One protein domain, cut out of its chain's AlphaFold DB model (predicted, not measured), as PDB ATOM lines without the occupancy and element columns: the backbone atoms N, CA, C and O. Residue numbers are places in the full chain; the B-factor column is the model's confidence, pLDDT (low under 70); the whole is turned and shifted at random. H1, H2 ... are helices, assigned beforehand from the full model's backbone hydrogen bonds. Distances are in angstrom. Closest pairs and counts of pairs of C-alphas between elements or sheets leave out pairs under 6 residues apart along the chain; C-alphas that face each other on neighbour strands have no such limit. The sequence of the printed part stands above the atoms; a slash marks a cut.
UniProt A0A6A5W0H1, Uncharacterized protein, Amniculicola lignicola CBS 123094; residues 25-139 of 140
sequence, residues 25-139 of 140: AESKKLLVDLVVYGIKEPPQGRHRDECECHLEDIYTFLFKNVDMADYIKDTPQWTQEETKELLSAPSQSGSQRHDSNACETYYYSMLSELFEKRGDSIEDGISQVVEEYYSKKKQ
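This is residues 25 to 139 of the 140 residues of an uncharacterized protein of Amniculicola lignicola CBS 123094 (UniProt A0A6A5W0H1). The long helix H4 and the helix H5 meet near their ends as an L, H1 sits in the angle and packs on both, and H2 crosses the far part of H5. At the opposite end H3 stands crosswise to H4, after a long loop, residues 65 to 79. The printed part has 115 residues with five named helices, H1 to H5, and no named strand; it is all helix. It is compact, with a radius of gyration of the C-alphas of 14.2 A and spans of 39 by 29 by 25 A.

Start with H4, residues 100 to 118, whose residues 112 to 118 touch H5, residues 122 to 137; C-alphas 115 and 125 are closest, at 4.3 A, and the lines stand about perpendicular at 83 degrees. H1, residues 25 to 36, touches H5 at a steep tilt of 39 degrees, opposite ways, closest at C-alphas 28 and 127, 6.1 A apart. With residues 35 to 36 alone H1 touches H4, closest at C-alphas 35 and 108, 6.1 A. H2, residues 48 to 64, touches H5 with residues 58 to 62 alone, closest at C-alphas 61 and 133, 6.7 A. H3, residues 80 to 88, and H4 only just touch, with 3 pairs of C-alphas within 8 A. H3 and H5 are apart. In H1 to H5 every O i to N i+4 pair is within hydrogen-bond range.

Find C-alpha 100 at (30.096, -12.508, 26.838); H4 runs 27.4 A from there. H2 measures 24.3 A, H5 22.6 A, H1 15.6 A and H3 12.3 A. H5 ends at C-alpha 137, (1.915, -27.103, 20.529).

The farthest C-alphas, of Arg 97 and Gln 139, are 42.7 A apart. The printed part has no cut. H4 to H5 is a tight link; the other links are long. Look for pLDDT under 70 at residues 69 to 71, 89 to 96 and 138 to 139.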
ATOM      1  N   ALA A  25       6.814 -30.762  32.709       91.06
ATOM      2  CA  ALA A  25       7.599 -30.823  33.944       91.06
ATOM      3  C   ALA A  25       9.116 -30.700  33.711       91.06
ATOM      4  O   ALA A  25       9.788 -29.970  34.435       91.06
ATOM      5  N   GLU A  26       9.661 -31.375  32.691       91.69
ATOM      6  CA  GLU A  26      11.084 -31.249  32.331       91.69
ATOM      7  C   GLU A  26      11.430 -29.830  31.875       91.69
ATOM      8  O   GLU A  26      12.491 -29.319  32.217       91.69
ATOM      9  N   SER A  27      10.520 -29.185  31.143       92.69
ATOM     10  CA  SER A  27      10.702 -27.816  30.653       92.69
ATOM     11  C   SER A  27      10.681 -26.801  31.792       92.69
ATOM     12  O   SER A  27      11.563 -25.950  31.863       92.69
ATOM     13  N   LYS A  28       9.713 -26.924  32.714       94.12
ATOM     14  CA  LYS A  28       9.644 -26.089  33.924       94.12
ATOM     15  C   LYS A  28      10.918 -26.237  34.746       94.12
ATOM     16  O   LYS A  28      11.534 -25.237  35.091       94.12
ATOM     17  N   LYS A  29      11.342 -27.480  34.999       92.25
ATOM     18  CA  LYS A  29      12.562 -27.751  35.762       92.25
ATOM     19  C   LYS A  29      13.795 -27.132  35.103       92.25
ATOM     20  O   LYS A  29      14.545 -26.454  35.786       92.25
ATOM     21  N   LEU A  30      13.972 -27.324  33.794       92.31
ATOM     22  CA  LEU A  30      15.101 -26.752  33.057       92.31
ATOM     23  C   LEU A  30      15.158 -25.222  33.194       92.31
ATOM     24  O   LEU A  30      16.229 -24.672  33.430       92.31
ATOM     25  N   LEU A  31      14.017 -24.539  33.063       92.12
ATOM     26  CA  LEU A  31      13.950 -23.082  33.195       92.12
ATOM     27  C   LEU A  31      14.198 -22.613  34.628       92.12
ATOM     28  O   LEU A  31      14.895 -21.626  34.810       92.12
ATOM     29  N   VAL A  32      13.661 -23.304  35.637       91.12
ATOM     30  CA  VAL A  32      13.917 -22.969  37.048       91.12
ATOM     31  C   VAL A  32      15.399 -23.157  37.375       91.12
ATOM     32  O   VAL A  32      16.036 -22.230  37.871       91.12
ATOM     33  N   ASP A  33      15.967 -24.313  37.026       89.62
ATOM     34  CA  ASP A  33      17.385 -24.615  37.236       89.62
ATOM     35  C   ASP A  33      18.268 -23.536  36.590       89.62
ATOM     36  O   ASP A  33      19.189 -23.031  37.229       89.62
ATOM     37  N   LEU A  34      17.938 -23.103  35.371       88.25
ATOM     38  CA  LEU A  34      18.720 -22.110  34.642       88.25
ATOM     39  C   LEU A  34      18.517 -20.669  35.133       88.25
ATOM     40  O   LEU A  34      19.493 -19.963  35.371       88.25
ATOM     41  N   VAL A  35      17.270 -20.215  35.251       86.69
ATOM     42  CA  VAL A  35      16.920 -18.800  35.468       86.69
ATOM     43  C   VAL A  35      16.931 -18.439  36.950       86.69
ATOM     44  O   VAL A  35      17.364 -17.348  37.307       86.69
ATOM     45  N   VAL A  36      16.503 -19.355  37.822       84.88
ATOM     46  CA  VAL A  36      16.445 -19.118  39.274       84.88
ATOM     47  C   VAL A  36      17.756 -19.521  39.942       84.88
ATOM     48  O   VAL A  36      18.276 -18.785  40.779       84.88
ATOM     49  N   TYR A  37      18.306 -20.683  39.579       84.94
ATOM     50  CA  TYR A  37      19.482 -21.240  40.257       84.94
ATOM     51  C   TYR A  37      20.798 -21.080  39.485       84.94
ATOM     52  O   TYR A  37      21.859 -21.366  40.042       84.94
ATOM     53  N   GLY A  38      20.772 -20.624  38.227       80.00
ATOM     54  CA  GLY A  38      21.983 -20.478  37.408       80.00
ATOM     55  C   GLY A  38      22.672 -21.807  37.071       80.00
ATOM     56  O   GLY A  38      23.853 -21.827  36.716       80.00
ATOM     57  N   ILE A  39      21.965 -22.930  37.201       83.50
ATOM     58  CA  ILE A  39      22.467 -24.275  36.932       83.50
ATOM     59  C   ILE A  39      22.414 -24.515  35.422       83.50
ATOM     60  O   ILE A  39      21.353 -24.654  34.822       83.50
ATOM     61  N   LYS A  40      23.597 -24.594  34.806       77.38
ATOM     62  CA  LYS A  40      23.769 -24.841  33.362       77.38
ATOM     63  C   LYS A  40      23.974 -26.320  33.020       77.38
ATOM     64  O   LYS A  40      24.309 -26.665  31.884       77.38
ATOM     65  N   GLU A  41      23.876 -27.200  34.013       81.44
ATOM     66  CA  GLU A  41      24.030 -28.635  33.807       81.44
ATOM     67  C   GLU A  41      22.775 -29.212  33.145       81.44
ATOM     68  O   GLU A  41      21.658 -28.895  33.558       81.44
ATOM     69  N   PRO A  42      22.926 -30.060  32.115       81.38
ATOM     70  CA  PRO A  42      21.777 -30.660  31.466       81.38
ATOM     71  C   PRO A  42      21.055 -31.618  32.431       81.38
ATOM     72  O   PRO A  42      21.711 -32.365  33.167       81.38
ATOM     73  N   PRO A  43      19.709 -31.665  32.410       82.25
ATOM     74  CA  PRO A  43      18.945 -32.642  33.170       82.25
ATOM     75  C   PRO A  43      19.363 -34.076  32.833       82.25
ATOM     76  O   PRO A  43      19.798 -34.379  31.720       82.25
ATOM     77  N   GLN A  44      19.178 -34.995  33.783       79.00
ATOM     78  CA  GLN A  44      19.531 -36.399  33.585       79.00
ATOM     79  C   GLN A  44      18.888 -36.971  32.310       79.00
ATOM     80  O   GLN A  44      17.669 -36.940  32.143       79.00
ATOM     81  N   GLY A  45      19.719 -37.541  31.432       81.44
ATOM     82  CA  GLY A  45      19.270 -38.134  30.170       81.44
ATOM     83  C   GLY A  45      19.010 -37.125  29.048       81.44
ATOM     84  O   GLY A  45      18.415 -37.512  28.044       81.44
ATOM     85  N   ARG A  46      19.439 -35.867  29.207       83.62
ATOM     86  CA  ARG A  46      19.464 -34.844  28.156       83.62
ATOM     87  C   ARG A  46      20.894 -34.461  27.815       83.62
ATOM     88  O   ARG A  46      21.763 -34.406  28.685       83.62
ATOM     89  N   HIS A  47      21.132 -34.169  26.547       85.25
ATOM     90  CA  HIS A  47      22.375 -33.553  26.102       85.25
ATOM     91  C   HIS A  47      22.285 -32.028  26.201       85.25
ATOM     92  O   HIS A  47      21.197 -31.453  26.159       85.25
ATOM     93  N   ARG A  48      23.439 -31.363  26.316       82.06
ATOM     94  CA  ARG A  48      23.510 -29.895  26.354       82.06
ATOM     95  C   ARG A  48      22.846 -29.272  25.124       82.06
ATOM     96  O   ARG A  48      21.957 -28.448  25.288       82.06
ATOM     97  N   ASP A  49      23.189 -29.752  23.934       82.19
ATOM     98  CA  ASP A  49      22.652 -29.243  22.667       82.19
ATOM     99  C   ASP A  49      21.119 -29.385  22.584       82.19
ATOM    100  O   ASP A  49      20.432 -28.520  22.042       82.19
ATOM    101  N   GLU A  50      20.552 -30.451  23.169       84.69
ATOM    102  CA  GLU A  50      19.096 -30.635  23.256       84.69
ATOM    103  C   GLU A  50      18.447 -29.614  24.193       84.69
ATOM    104  O   GLU A  50      17.335 -29.158  23.925       84.69
ATOM    105  N   CYS A  51      19.122 -29.275  25.294       86.38
ATOM    106  CA  CYS A  51      18.657 -28.260  26.233       86.38
ATOM    107  C   CYS A  51      18.698 -26.878  25.584       86.38
ATOM    108  O   CYS A  51      17.714 -26.154  25.662       86.38
ATOM    109  N   GLU A  52      19.790 -26.538  24.898       83.38
ATOM    110  CA  GLU A  52      19.946 -25.262  24.189       83.38
ATOM    111  C   GLU A  52      18.869 -25.087  23.111       83.38
ATOM    112  O   GLU A  52      18.170 -24.074  23.102       83.38
ATOM    113  N   CYS A  53      18.651 -26.109  22.275       83.31
ATOM    114  CA  CYS A  53      17.593 -26.088  21.262       83.31
ATOM    115  C   CYS A  53      16.192 -25.931  21.881       83.31
ATOM    116  O   CYS A  53      15.349 -25.207  21.355       83.31
ATOM    117  N   HIS A  54      15.918 -26.623  22.992       88.81
ATOM    118  CA  HIS A  54      14.609 -26.563  23.650       88.81
ATOM    119  C   HIS A  54      14.359 -25.216  24.339       88.81
ATOM    120  O   HIS A  54      13.252 -24.680  24.275       88.81
ATOM    121  N   LEU A  55      15.395 -24.634  24.949       87.94
ATOM    122  CA  LEU A  55      15.351 -23.284  25.507       87.94
ATOM    123  C   LEU A  55      15.100 -22.242  24.416       87.94
ATOM    124  O   LEU A  55      14.232 -21.391  24.590       87.94
ATOM    125  N   GLU A  56      15.790 -22.339  23.277       83.44
ATOM    126  CA  GLU A  56      15.583 -21.446  22.132       83.44
ATOM    127  C   GLU A  56      14.129 -21.482  21.636       83.44
ATOM    128  O   GLU A  56      13.524 -20.430  21.400       83.44
ATOM    129  N   ASP A  57      13.527 -22.672  21.545       86.06
ATOM    130  CA  ASP A  57      12.123 -22.828  21.164       86.06
ATOM    131  C   ASP A  57      11.171 -22.149  22.176       86.06
ATOM    132  O   ASP A  57      10.213 -21.479  21.770       86.06
ATOM    133  N   ILE A  58      11.416 -22.305  23.485       88.38
ATOM    134  CA  ILE A  58      10.593 -21.689  24.543       88.38
ATOM    135  C   ILE A  58      10.767 -20.168  24.564       88.38
ATOM    136  O   ILE A  58       9.777 -19.442  24.646       88.38
ATOM    137  N   TYR A  59      11.993 -19.660  24.463       85.38
ATOM    138  CA  TYR A  59      12.252 -18.221  24.458       85.38
ATOM    139  C   TYR A  59      11.696 -17.553  23.204       85.38
ATOM    140  O   TYR A  59      11.045 -16.514  23.295       85.38
ATOM    141  N   THR A  60      11.834 -18.191  22.039       83.25
ATOM    142  CA  THR A  60      11.188 -17.727  20.803       83.25
ATOM    143  C   THR A  60       9.674 -17.636  20.972       83.25
ATOM    144  O   THR A  60       9.045 -16.696  20.480       83.25
ATOM    145  N   PHE A  61       9.064 -18.604  21.660       86.06
ATOM    146  CA  PHE A  61       7.650 -18.536  22.004       86.06
ATOM    147  C   PHE A  61       7.357 -17.369  22.951       86.06
ATOM    148  O   PHE A  61       6.466 -16.575  22.653       86.06
ATOM    149  N   LEU A  62       8.103 -17.230  24.047       85.62
ATOM    150  CA  LEU A  62       7.916 -16.163  25.029       85.62
ATOM    151  C   LEU A  62       7.953 -14.781  24.361       85.62
ATOM    152  O   LEU A  62       6.981 -14.035  24.448       85.62
ATOM    153  N   PHE A  63       9.018 -14.476  23.617       80.06
ATOM    154  CA  PHE A  63       9.214 -13.160  23.002       80.06
ATOM    155  C   PHE A  63       8.214 -12.843  21.886       80.06
ATOM    156  O   PHE A  63       7.913 -11.678  21.649       80.06
ATOM    157  N   LYS A  64       7.633 -13.852  21.225       80.81
ATOM    158  CA  LYS A  64       6.528 -13.637  20.272       80.81
ATOM    159  C   LYS A  64       5.209 -13.256  20.943       80.81
ATOM    160  O   LYS A  64       4.330 -12.726  20.271       80.81
ATOM    161  N   ASN A  65       5.039 -13.578  22.225       75.88
ATOM    162  CA  ASN A  65       3.793 -13.370  22.969       75.88
ATOM    163  C   ASN A  65       3.935 -12.310  24.075       75.88
ATOM    164  O   ASN A  65       3.045 -12.184  24.917       75.88
ATOM    165  N   VAL A  66       5.040 -11.566  24.101       73.44
ATOM    166  CA  VAL A  66       5.265 -10.464  25.038       73.44
ATOM    167  C   VAL A  66       5.423  -9.171  24.250       73.44
ATOM    168  O   VAL A  66       6.113  -9.140  23.232       73.44
ATOM    169  N   ASP A  67       4.794  -8.097  24.731       73.50
ATOM    170  CA  ASP A  67       5.101  -6.761  24.237       73.50
ATOM    171  C   ASP A  67       6.463  -6.328  24.785       73.50
ATOM    172  O   ASP A  67       6.639  -6.024  25.965       73.50
ATOM    173  N   MET A  68       7.459  -6.339  23.905       70.06
ATOM    174  CA  MET A  68       8.839  -6.027  24.249       70.06
ATOM    175  C   MET A  68       9.021  -4.562  24.682       70.06
ATOM    176  O   MET A  68      10.015  -4.243  25.337       70.06
ATOM    177  N   ALA A  69       8.072  -3.668  24.367       67.50
ATOM    178  CA  ALA A  69       8.119  -2.265  24.779       67.50
ATOM    179  C   ALA A  69       8.094  -2.090  26.310       67.50
ATOM    180  O   ALA A  69       8.677  -1.138  26.829       67.50
ATOM    181  N   ASP A  70       7.496  -3.035  27.039       68.88
ATOM    182  CA  ASP A  70       7.395  -2.982  28.503       68.88
ATOM    183  C   ASP A  70       8.701  -3.362  29.229       68.88
ATOM    184  O   ASP A  70       8.838  -3.133  30.443       68.88
ATOM    185  N   TYR A  71       9.665  -3.933  28.500       68.31
ATOM    186  CA  TYR A  71      10.888  -4.531  29.052       68.31
ATOM    187  C   TYR A  71      12.160  -3.896  28.500       68.31
ATOM    188  O   TYR A  71      13.131  -3.727  29.232       68.31
ATOM    189  N   ILE A  72      12.152  -3.473  27.237       70.25
ATOM    190  CA  ILE A  72      13.306  -2.833  26.614       70.25
ATOM    191  C   ILE A  72      13.334  -1.352  27.015       70.25
ATOM    192  O   ILE A  72      12.698  -0.496  26.394       70.25
ATOM    193  N   LYS A  73      14.111  -1.032  28.048       71.62
ATOM    194  CA  LYS A  73      14.347   0.340  28.519       71.62
ATOM    195  C   LYS A  73      15.825   0.676  28.400       71.62
ATOM    196  O   LYS A  73      16.667  -0.192  28.599       71.62
ATOM    197  N   ASP A  74      16.131   1.940  28.116       73.44
ATOM    198  CA  ASP A  74      17.506   2.408  28.247       73.44
ATOM    199  C   ASP A  74      17.911   2.350  29.719       73.44
ATOM    200  O   ASP A  74      17.266   2.934  30.595       73.44
ATOM    201  N   THR A  75      19.005   1.652  29.982       76.19
ATOM    202  CA  THR A  75      19.713   1.709  31.254       76.19
ATOM    203  C   THR A  75      21.063   2.387  31.022       76.19
ATOM    204  O   THR A  75      21.557   2.427  29.895       76.19
ATOM    205  N   PRO A  76      21.726   2.908  32.069       79.44
ATOM    206  CA  PRO A  76      23.074   3.461  31.920       79.44
ATOM    207  C   PRO A  76      24.090   2.473  31.320       79.44
ATOM    208  O   PRO A  76      25.135   2.891  30.827       79.44
ATOM    209  N   GLN A  77      23.794   1.173  31.408       82.50
ATOM    210  CA  GLN A  77      24.671   0.071  31.023       82.50
ATOM    211  C   GLN A  77      24.274  -0.570  29.691       82.50
ATOM    212  O   GLN A  77      25.162  -1.054  29.006       82.50
ATOM    213  N   TRP A  78      22.991  -0.536  29.321       83.94
ATOM    214  CA  TRP A  78      22.438  -1.202  28.141       83.94
ATOM    215  C   TRP A  78      21.454  -0.291  27.423       83.94
ATOM    216  O   TRP A  78      20.483   0.182  28.017       83.94
ATOM    217  N   THR A  79      21.684  -0.079  26.135       85.06
ATOM    218  CA  THR A  79      20.734   0.609  25.261       85.06
ATOM    219  C   THR A  79      19.572  -0.305  24.880       85.06
ATOM    220  O   THR A  79      19.660  -1.539  24.936       85.06
ATOM    221  N   GLN A  80      18.474   0.294  24.423       82.75
ATOM    222  CA  GLN A  80      17.364  -0.466  23.854       82.75
ATOM    223  C   GLN A  80      17.779  -1.333  22.652       82.75
ATOM    224  O   GLN A  80      17.220  -2.409  22.461       82.75
ATOM    225  N   GLU A  81      18.728  -0.878  21.831       81.69
ATOM    226  CA  GLU A  81      19.206  -1.618  20.656       81.69
ATOM    227  C   GLU A  81      20.041  -2.837  21.060       81.69
ATOM    228  O   GLU A  81      19.706  -3.946  20.654       81.69
ATOM    229  N   GLU A  82      21.014  -2.669  21.963       81.62
ATOM    230  CA  GLU A  82      21.800  -3.784  22.523       81.62
ATOM    231  C   GLU A  82      20.893  -4.825  23.187       81.62
ATOM    232  O   GLU A  82      21.079  -6.032  23.039       81.62
ATOM    233  N   THR A  83      19.856  -4.355  23.880       81.50
ATOM    234  CA  THR A  83      18.857  -5.218  24.510       81.50
ATOM    235  C   THR A  83      18.052  -6.007  23.467       81.50
ATOM    236  O   THR A  83      17.822  -7.203  23.641       81.50
ATOM    237  N   LYS A  84      17.646  -5.380  22.353       78.62
ATOM    238  CA  LYS A  84      16.943  -6.068  21.252       78.62
ATOM    239  C   LYS A  84      17.820  -7.111  20.579       78.62
ATOM    240  O   LYS A  84      17.350  -8.220  20.333       78.62
ATOM    241  N   GLU A  85      19.068  -6.758  20.294       79.38
ATOM    242  CA  GLU A  85      20.034  -7.667  19.684       79.38
ATOM    243  C   GLU A  85      20.242  -8.897  20.569       79.38
ATOM    244  O   GLU A  85      20.057 -10.023  20.103       79.38
ATOM    245  N   LEU A  86      20.496  -8.680  21.864       79.25
ATOM    246  CA  LEU A  86      20.688  -9.736  22.856       79.25
ATOM    247  C   LEU A  86      19.484 -10.685  22.954       79.25
ATOM    248  O   LEU A  86      19.660 -11.898  23.023       79.25
ATOM    249  N   LEU A  87      18.260 -10.155  22.920       75.81
ATOM    250  CA  LEU A  87      17.041 -10.971  22.982       75.81
ATOM    251  C   LEU A  87      16.780 -11.748  21.680       75.81
ATOM    252  O   LEU A  87      16.156 -12.807  21.718       75.81
ATOM    253  N   SER A  88      17.268 -11.249  20.540       70.50
ATOM    254  CA  SER A  88      17.133 -11.918  19.239       70.50
ATOM    255  C   SER A  88      18.217 -12.962  18.953       70.50
ATOM    256  O   SER A  88      17.958 -13.912  18.218       70.50
ATOM    257  N   ALA A  89      19.415 -12.800  19.522       67.62
ATOM    258  CA  ALA A  89      20.560 -13.679  19.291       67.62
ATOM    259  C   ALA A  89      21.455 -13.797  20.547       67.62
ATOM    260  O   ALA A  89      22.601 -13.336  20.542       67.62
ATOM    261  N   PRO A  90      20.978 -14.456  21.622       65.12
ATOM    262  CA  PRO A  90      21.689 -14.524  22.904       65.12
ATOM    263  C   PRO A  90      23.037 -15.261  22.838       65.12
ATOM    264  O   PRO A  90      23.908 -15.039  23.670       65.12
ATOM    265  N   SER A  91      23.251 -16.118  21.835       56.88
ATOM    266  CA  SER A  91      24.528 -16.811  21.605       56.88
ATOM    267  C   SER A  91      25.558 -15.981  20.826       56.88
ATOM    268  O   SER A  91      26.730 -16.352  20.783       56.88
ATOM    269  N   GLN A  92      25.146 -14.864  20.212       55.88
ATOM    270  CA  GLN A  92      26.011 -13.983  19.412       55.88
ATOM    271  C   GLN A  92      26.335 -12.660  20.110       55.88
ATOM    272  O   GLN A  92      27.064 -11.833  19.565       55.88
ATOM    273  N   SER A  93      25.819 -12.449  21.316       55.47
ATOM    274  CA  SER A  93      25.944 -11.194  22.044       55.47
ATOM    275  C   SER A  93      27.316 -11.039  22.705       55.47
ATOM    276  O   SER A  93      27.451 -11.063  23.924       55.47
ATOM    277  N   GLY A  94      28.360 -10.887  21.902       53.75
ATOM    278  CA  GLY A  94      29.521 -10.095  22.281       53.75
ATOM    279  C   GLY A  94      29.402  -8.769  21.549       53.75
ATOM    280  O   GLY A  94      29.528  -8.745  20.327       53.75
ATOM    281  N   SER A  95      29.133  -7.674  22.257       61.72
ATOM    282  CA  SER A  95      29.237  -6.348  21.642       61.72
ATOM    283  C   SER A  95      30.670  -5.836  21.806       61.72
ATOM    284  O   SER A  95      31.424  -6.319  22.650       61.72
ATOM    285  N   GLN A  96      31.076  -4.817  21.044       61.88
ATOM    286  CA  GLN A  96      32.375  -4.156  21.271       61.88
ATOM    287  C   GLN A  96      32.519  -3.579  22.695       61.88
ATOM    288  O   GLN A  96      33.625  -3.232  23.107       61.88
ATOM    289  N   ARG A  97      31.405  -3.451  23.427       75.00
ATOM    290  CA  ARG A  97      31.299  -2.770  24.715       75.00
ATOM    291  C   ARG A  97      31.117  -3.721  25.901       75.00
ATOM    292  O   ARG A  97      31.458  -3.341  27.019       75.00
ATOM    293  N   HIS A  98      30.619  -4.935  25.662       79.00
ATOM    294  CA  HIS A  98      30.285  -5.909  26.700       79.00
ATOM    295  C   HIS A  98      30.906  -7.271  26.394       79.00
ATOM    296  O   HIS A  98      30.783  -7.791  25.284       79.00
ATOM    297  N   ASP A  99      31.565  -7.855  27.394       82.38
ATOM    298  CA  ASP A  99      32.031  -9.233  27.299       82.38
ATOM    299  C   ASP A  99      30.858 -10.228  27.345       82.38
ATOM    300  O   ASP A  99      29.740  -9.906  27.754       82.38
ATOM    301  N   SER A 100      31.120 -11.465  26.921       79.56
ATOM    302  CA  SER A 100      30.096 -12.508  26.838       79.56
ATOM    303  C   SER A 100      29.433 -12.819  28.183       79.56
ATOM    304  O   SER A 100      28.255 -13.162  28.206       79.56
ATOM    305  N   ASN A 101      30.149 -12.679  29.304       80.81
ATOM    306  CA  ASN A 101      29.602 -12.962  30.630       80.81
ATOM    307  C   ASN A 101      28.646 -11.847  31.091       80.81
ATOM    308  O   ASN A 101      27.610 -12.133  31.692       80.81
ATOM    309  N   ALA A 102      28.960 -10.586  30.785       81.81
ATOM    310  CA  ALA A 102      28.075  -9.450  31.032       81.81
ATOM    311  C   ALA A 102      26.773  -9.566  30.225       81.81
ATOM    312  O   ALA A 102      25.693  -9.370  30.784       81.81
ATOM    313  N   CYS A 103      26.864  -9.945  28.947       82.44
ATOM    314  CA  CYS A 103      25.697 -10.195  28.098       82.44
ATOM    315  C   CYS A 103      24.840 -11.352  28.616       82.44
ATOM    316  O   CYS A 103      23.625 -11.209  28.726       82.44
ATOM    317  N   GLU A 104      25.462 -12.469  28.997       80.88
ATOM    318  CA  GLU A 104      24.747 -13.622  29.549       80.88
ATOM    319  C   GLU A 104      24.044 -13.279  30.875       80.88
ATOM    320  O   GLU A 104      22.874 -13.611  31.069       80.88
ATOM    321  N   THR A 105      24.726 -12.556  31.767       82.75
ATOM    322  CA  THR A 105      24.152 -12.116  33.050       82.75
ATOM    323  C   THR A 105      22.950 -11.202  32.830       82.75
ATOM    324  O   THR A 105      21.901 -11.393  33.445       82.75
ATOM    325  N   TYR A 106      23.081 -10.219  31.936       85.44
ATOM    326  CA  TYR A 106      21.988  -9.302  31.628       85.44
ATOM    327  C   TYR A 106      20.808 -10.028  30.973       85.44
ATOM    328  O   TYR A 106      19.659  -9.794  31.347       85.44
ATOM    329  N   TYR A 107      21.078 -10.977  30.075       83.69
ATOM    330  CA  TYR A 107      20.050 -11.799  29.445       83.69
ATOM    331  C   TYR A 107      19.208 -12.574  30.468       83.69
ATOM    332  O   TYR A 107      17.979 -12.477  30.451       83.69
ATOM    333  N   TYR A 108      19.842 -13.289  31.403       83.38
ATOM    334  CA  TYR A 108      19.108 -14.039  32.427       83.38
ATOM    335  C   TYR A 108      18.400 -13.141  33.447       83.38
ATOM    336  O   TYR A 108      17.320 -13.500  33.921       83.38
ATOM    337  N   SER A 109      18.943 -11.955  33.741       84.88
ATOM    338  CA  SER A 109      18.246 -10.954  34.560       84.88
ATOM    339  C   SER A 109      16.934 -10.521  33.903       84.88
ATOM    340  O   SER A 109      15.890 -10.521  34.549       84.88
ATOM    341  N   MET A 110      16.954 -10.223  32.601       85.94
ATOM    342  CA  MET A 110      15.742  -9.844  31.869       85.94
ATOM    343  C   MET A 110      14.721 -10.977  31.800       85.94
ATOM    344  O   MET A 110      13.524 -10.735  31.941       85.94
ATOM    345  N   LEU A 111      15.177 -12.216  31.585       86.00
ATOM    346  CA  LEU A 111      14.293 -13.381  31.617       86.00
ATOM    347  C   LEU A 111      13.633 -13.541  32.988       86.00
ATOM    348  O   LEU A 111      12.429 -13.777  33.050       86.00
ATOM    349  N   SER A 112      14.392 -13.359  34.069       86.94
ATOM    350  CA  SER A 112      13.860 -13.407  35.434       86.94
ATOM    351  C   SER A 112      12.744 -12.380  35.624       86.94
ATOM    352  O   SER A 112      11.640 -12.764  35.999       86.94
ATOM    353  N   GLU A 113      12.980 -11.117  35.251       86.12
ATOM    354  CA  GLU A 113      11.972 -10.046  35.321       86.12
ATOM    355  C   GLU A 113      10.730 -10.337  34.462       86.12
ATOM    356  O   GLU A 113       9.603 -10.031  34.854       86.12
ATOM    357  N   LEU A 114      10.917 -10.924  33.277       86.81
ATOM    358  CA  LEU A 114       9.824 -11.317  32.385       86.81
ATOM    359  C   LEU A 114       8.918 -12.372  33.017       86.81
ATOM    360  O   LEU A 114       7.693 -12.261  32.930       86.81
ATOM    361  N   PHE A 115       9.508 -13.391  33.642       89.25
ATOM    362  CA  PHE A 115       8.742 -14.411  34.347       89.25
ATOM    363  C   PHE A 115       8.069 -13.829  35.591       89.25
ATOM    364  O   PHE A 115       6.871 -14.027  35.777       89.25
ATOM    365  N   GLU A 116       8.785 -13.029  36.379       88.25
ATOM    366  CA  GLU A 116       8.248 -12.355  37.565       88.25
ATOM    367  C   GLU A 116       7.028 -11.485  37.264       88.25
ATOM    368  O   GLU A 116       6.087 -11.474  38.042       88.25
ATOM    369  N   LYS A 117       6.995 -10.779  36.128       85.06
ATOM    370  CA  LYS A 117       5.823  -9.967  35.760       85.06
ATOM    371  C   LYS A 117       4.621 -10.781  35.280       85.06
ATOM    372  O   LYS A 117       3.514 -10.247  35.243       85.06
ATOM    373  N   ARG A 118       4.829 -12.025  34.844       84.25
ATOM    374  CA  ARG A 118       3.746 -12.913  34.390       84.25
ATOM    375  C   ARG A 118       3.112 -13.693  35.541       84.25
ATOM    376  O   ARG A 118       1.933 -14.020  35.460       84.25
ATOM    377  N   GLY A 119       3.870 -13.992  36.591       84.31
ATOM    378  CA  GLY A 119       3.390 -14.708  37.773       84.31
ATOM    379  C   GLY A 119       3.344 -13.849  39.032       84.31
ATOM    380  O   GLY A 119       3.721 -12.685  39.024       84.31
ATOM    381  N   ASP A 120       2.922 -14.461  40.137       83.06
ATOM    382  CA  ASP A 120       3.139 -13.896  41.476       83.06
ATOM    383  C   ASP A 120       4.595 -14.124  41.951       83.06
ATOM    384  O   ASP A 120       5.072 -13.474  42.882       83.06
ATOM    385  N   SER A 121       5.310 -15.044  41.292       91.00
ATOM    386  CA  SER A 121       6.723 -15.377  41.482       91.00
ATOM    387  C   SER A 121       7.388 -15.755  40.146       91.00
ATOM    388  O   SER A 121       6.693 -16.058  39.170       91.00
ATOM    389  N   ILE A 122       8.732 -15.796  40.092       90.50
ATOM    390  CA  ILE A 122       9.468 -16.285  38.905       90.50
ATOM    391  C   ILE A 122       9.011 -17.707  38.535       90.50
ATOM    392  O   ILE A 122       8.777 -17.999  37.364       90.50
ATOM    393  N   GLU A 123       8.852 -18.594  39.521       93.19
ATOM    394  CA  GLU A 123       8.466 -19.997  39.311       93.19
ATOM    395  C   GLU A 123       7.037 -20.134  38.760       93.19
ATOM    396  O   GLU A 123       6.783 -20.961  37.873       93.19
ATOM    397  N   ASP A 124       6.113 -19.288  39.225       93.38
ATOM    398  CA  ASP A 124       4.751 -19.219  38.691       93.38
ATOM    399  C   ASP A 124       4.748 -18.682  37.260       93.38
ATOM    400  O   ASP A 124       4.083 -19.239  36.386       93.38
ATOM    401  N   GLY A 125       5.543 -17.646  36.987       92.06
ATOM    402  CA  GLY A 125       5.714 -17.099  35.645       92.06
ATOM    403  C   GLY A 125       6.277 -18.120  34.661       92.06
ATOM    404  O   GLY A 125       5.745 -18.288  33.560       92.06
ATOM    405  N   ILE A 126       7.314 -18.859  35.071       93.81
ATOM    406  CA  ILE A 126       7.865 -19.989  34.311       93.81
ATOM    407  C   ILE A 126       6.773 -21.030  34.052       93.81
ATOM    408  O   ILE A 126       6.622 -21.504  32.923       93.81
ATOM    409  N   SER A 127       5.988 -21.374  35.076       94.12
ATOM    410  CA  SER A 127       4.907 -22.349  34.948       94.12
ATOM    411  C   SER A 127       3.870 -21.933  33.910       94.12
ATOM    412  O   SER A 127       3.551 -22.742  33.037       94.12
ATOM    413  N   GLN A 128       3.414 -20.680  33.950       93.25
ATOM    414  CA  GLN A 128       2.454 -20.141  32.989       93.25
ATOM    415  C   GLN A 128       3.002 -20.158  31.556       93.25
ATOM    416  O   GLN A 128       2.330 -20.633  30.642       93.25
ATOM    417  N   VAL A 129       4.244 -19.706  31.344       92.44
ATOM    418  CA  VAL A 129       4.861 -19.681  30.003       92.44
ATOM    419  C   VAL A 129       4.990 -21.087  29.418       92.44
ATOM    420  O   VAL A 129       4.695 -21.297  28.239       92.44
ATOM    421  N   VAL A 130       5.398 -22.066  30.230       93.81
ATOM    422  CA  VAL A 130       5.492 -23.460  29.777       93.81
ATOM    423  C   VAL A 130       4.110 -24.027  29.447       93.81
ATOM    424  O   VAL A 130       3.948 -24.672  28.409       93.81
ATOM    425  N   GLU A 131       3.101 -23.778  30.279       93.62
ATOM    426  CA  GLU A 131       1.728 -24.236  30.028       93.62
ATOM    427  C   GLU A 131       1.152 -23.653  28.732       93.62
ATOM    428  O   GLU A 131       0.567 -24.383  27.924       93.62
ATOM    429  N   GLU A 132       1.377 -22.363  28.477       92.00
ATOM    430  CA  GLU A 132       0.989 -21.702  27.230       92.00
ATOM    431  C   GLU A 132       1.705 -22.311  26.013       92.00
ATOM    432  O   GLU A 132       1.067 -22.611  24.996       92.00
ATOM    433  N   TYR A 133       3.018 -22.538  26.117       91.62
ATOM    434  CA  TYR A 133       3.835 -23.129  25.055       91.62
ATOM    435  C   TYR A 133       3.327 -24.519  24.646       91.62
ATOM    436  O   TYR A 133       3.124 -24.794  23.458       91.62
ATOM    437  N   TYR A 134       3.047 -25.388  25.622       90.44
ATOM    438  CA  TYR A 134       2.530 -26.732  25.354       90.44
ATOM    439  C   TYR A 134       1.068 -26.732  24.908       90.44
ATOM    440  O   TYR A 134       0.684 -27.568  24.085       90.44
ATOM    441  N   SER A 135       0.257 -25.787  25.382       88.62
ATOM    442  CA  SER A 135      -1.127 -25.629  24.924       88.62
ATOM    443  C   SER A 135      -1.189 -25.261  23.441       88.62
ATOM    444  O   SER A 135      -1.976 -25.857  22.707       88.62
ATOM    445  N   LYS A 136      -0.313 -24.361  22.961       82.00
ATOM    446  CA  LYS A 136      -0.226 -24.042  21.524       82.00
ATOM    447  C   LYS A 136       0.359 -25.191  20.703       82.00
ATOM    448  O   LYS A 136      -0.141 -25.456  19.616       82.00
ATOM    449  N   LYS A 137       1.362 -25.919  21.218       74.81
ATOM    450  CA  LYS A 137       1.915 -27.103  20.529       74.81
ATOM    451  C   LYS A 137       0.896 -28.228  20.336       74.81
ATOM    452  O   LYS A 137       0.984 -28.935  19.346       74.81
ATOM    453  N   LYS A 138      -0.069 -28.398  21.246       67.12
ATOM    454  CA  LYS A 138      -1.150 -29.397  21.102       67.12
ATOM    455  C   LYS A 138      -2.172 -29.034  20.010       67.12
ATOM    456  O   LYS A 138      -2.948 -29.900  19.618       67.12
ATOM    457  N   GLN A 139      -2.208 -27.778  19.561       57.03
ATOM    458  CA  GLN A 139      -3.159 -27.267  18.562       57.03
ATOM    459  C   GLN A 139      -2.561 -27.123  17.150       57.03
ATOM    460  O   GLN A 139      -3.314 -26.843  16.218       57.03
TER     461      GLN A 139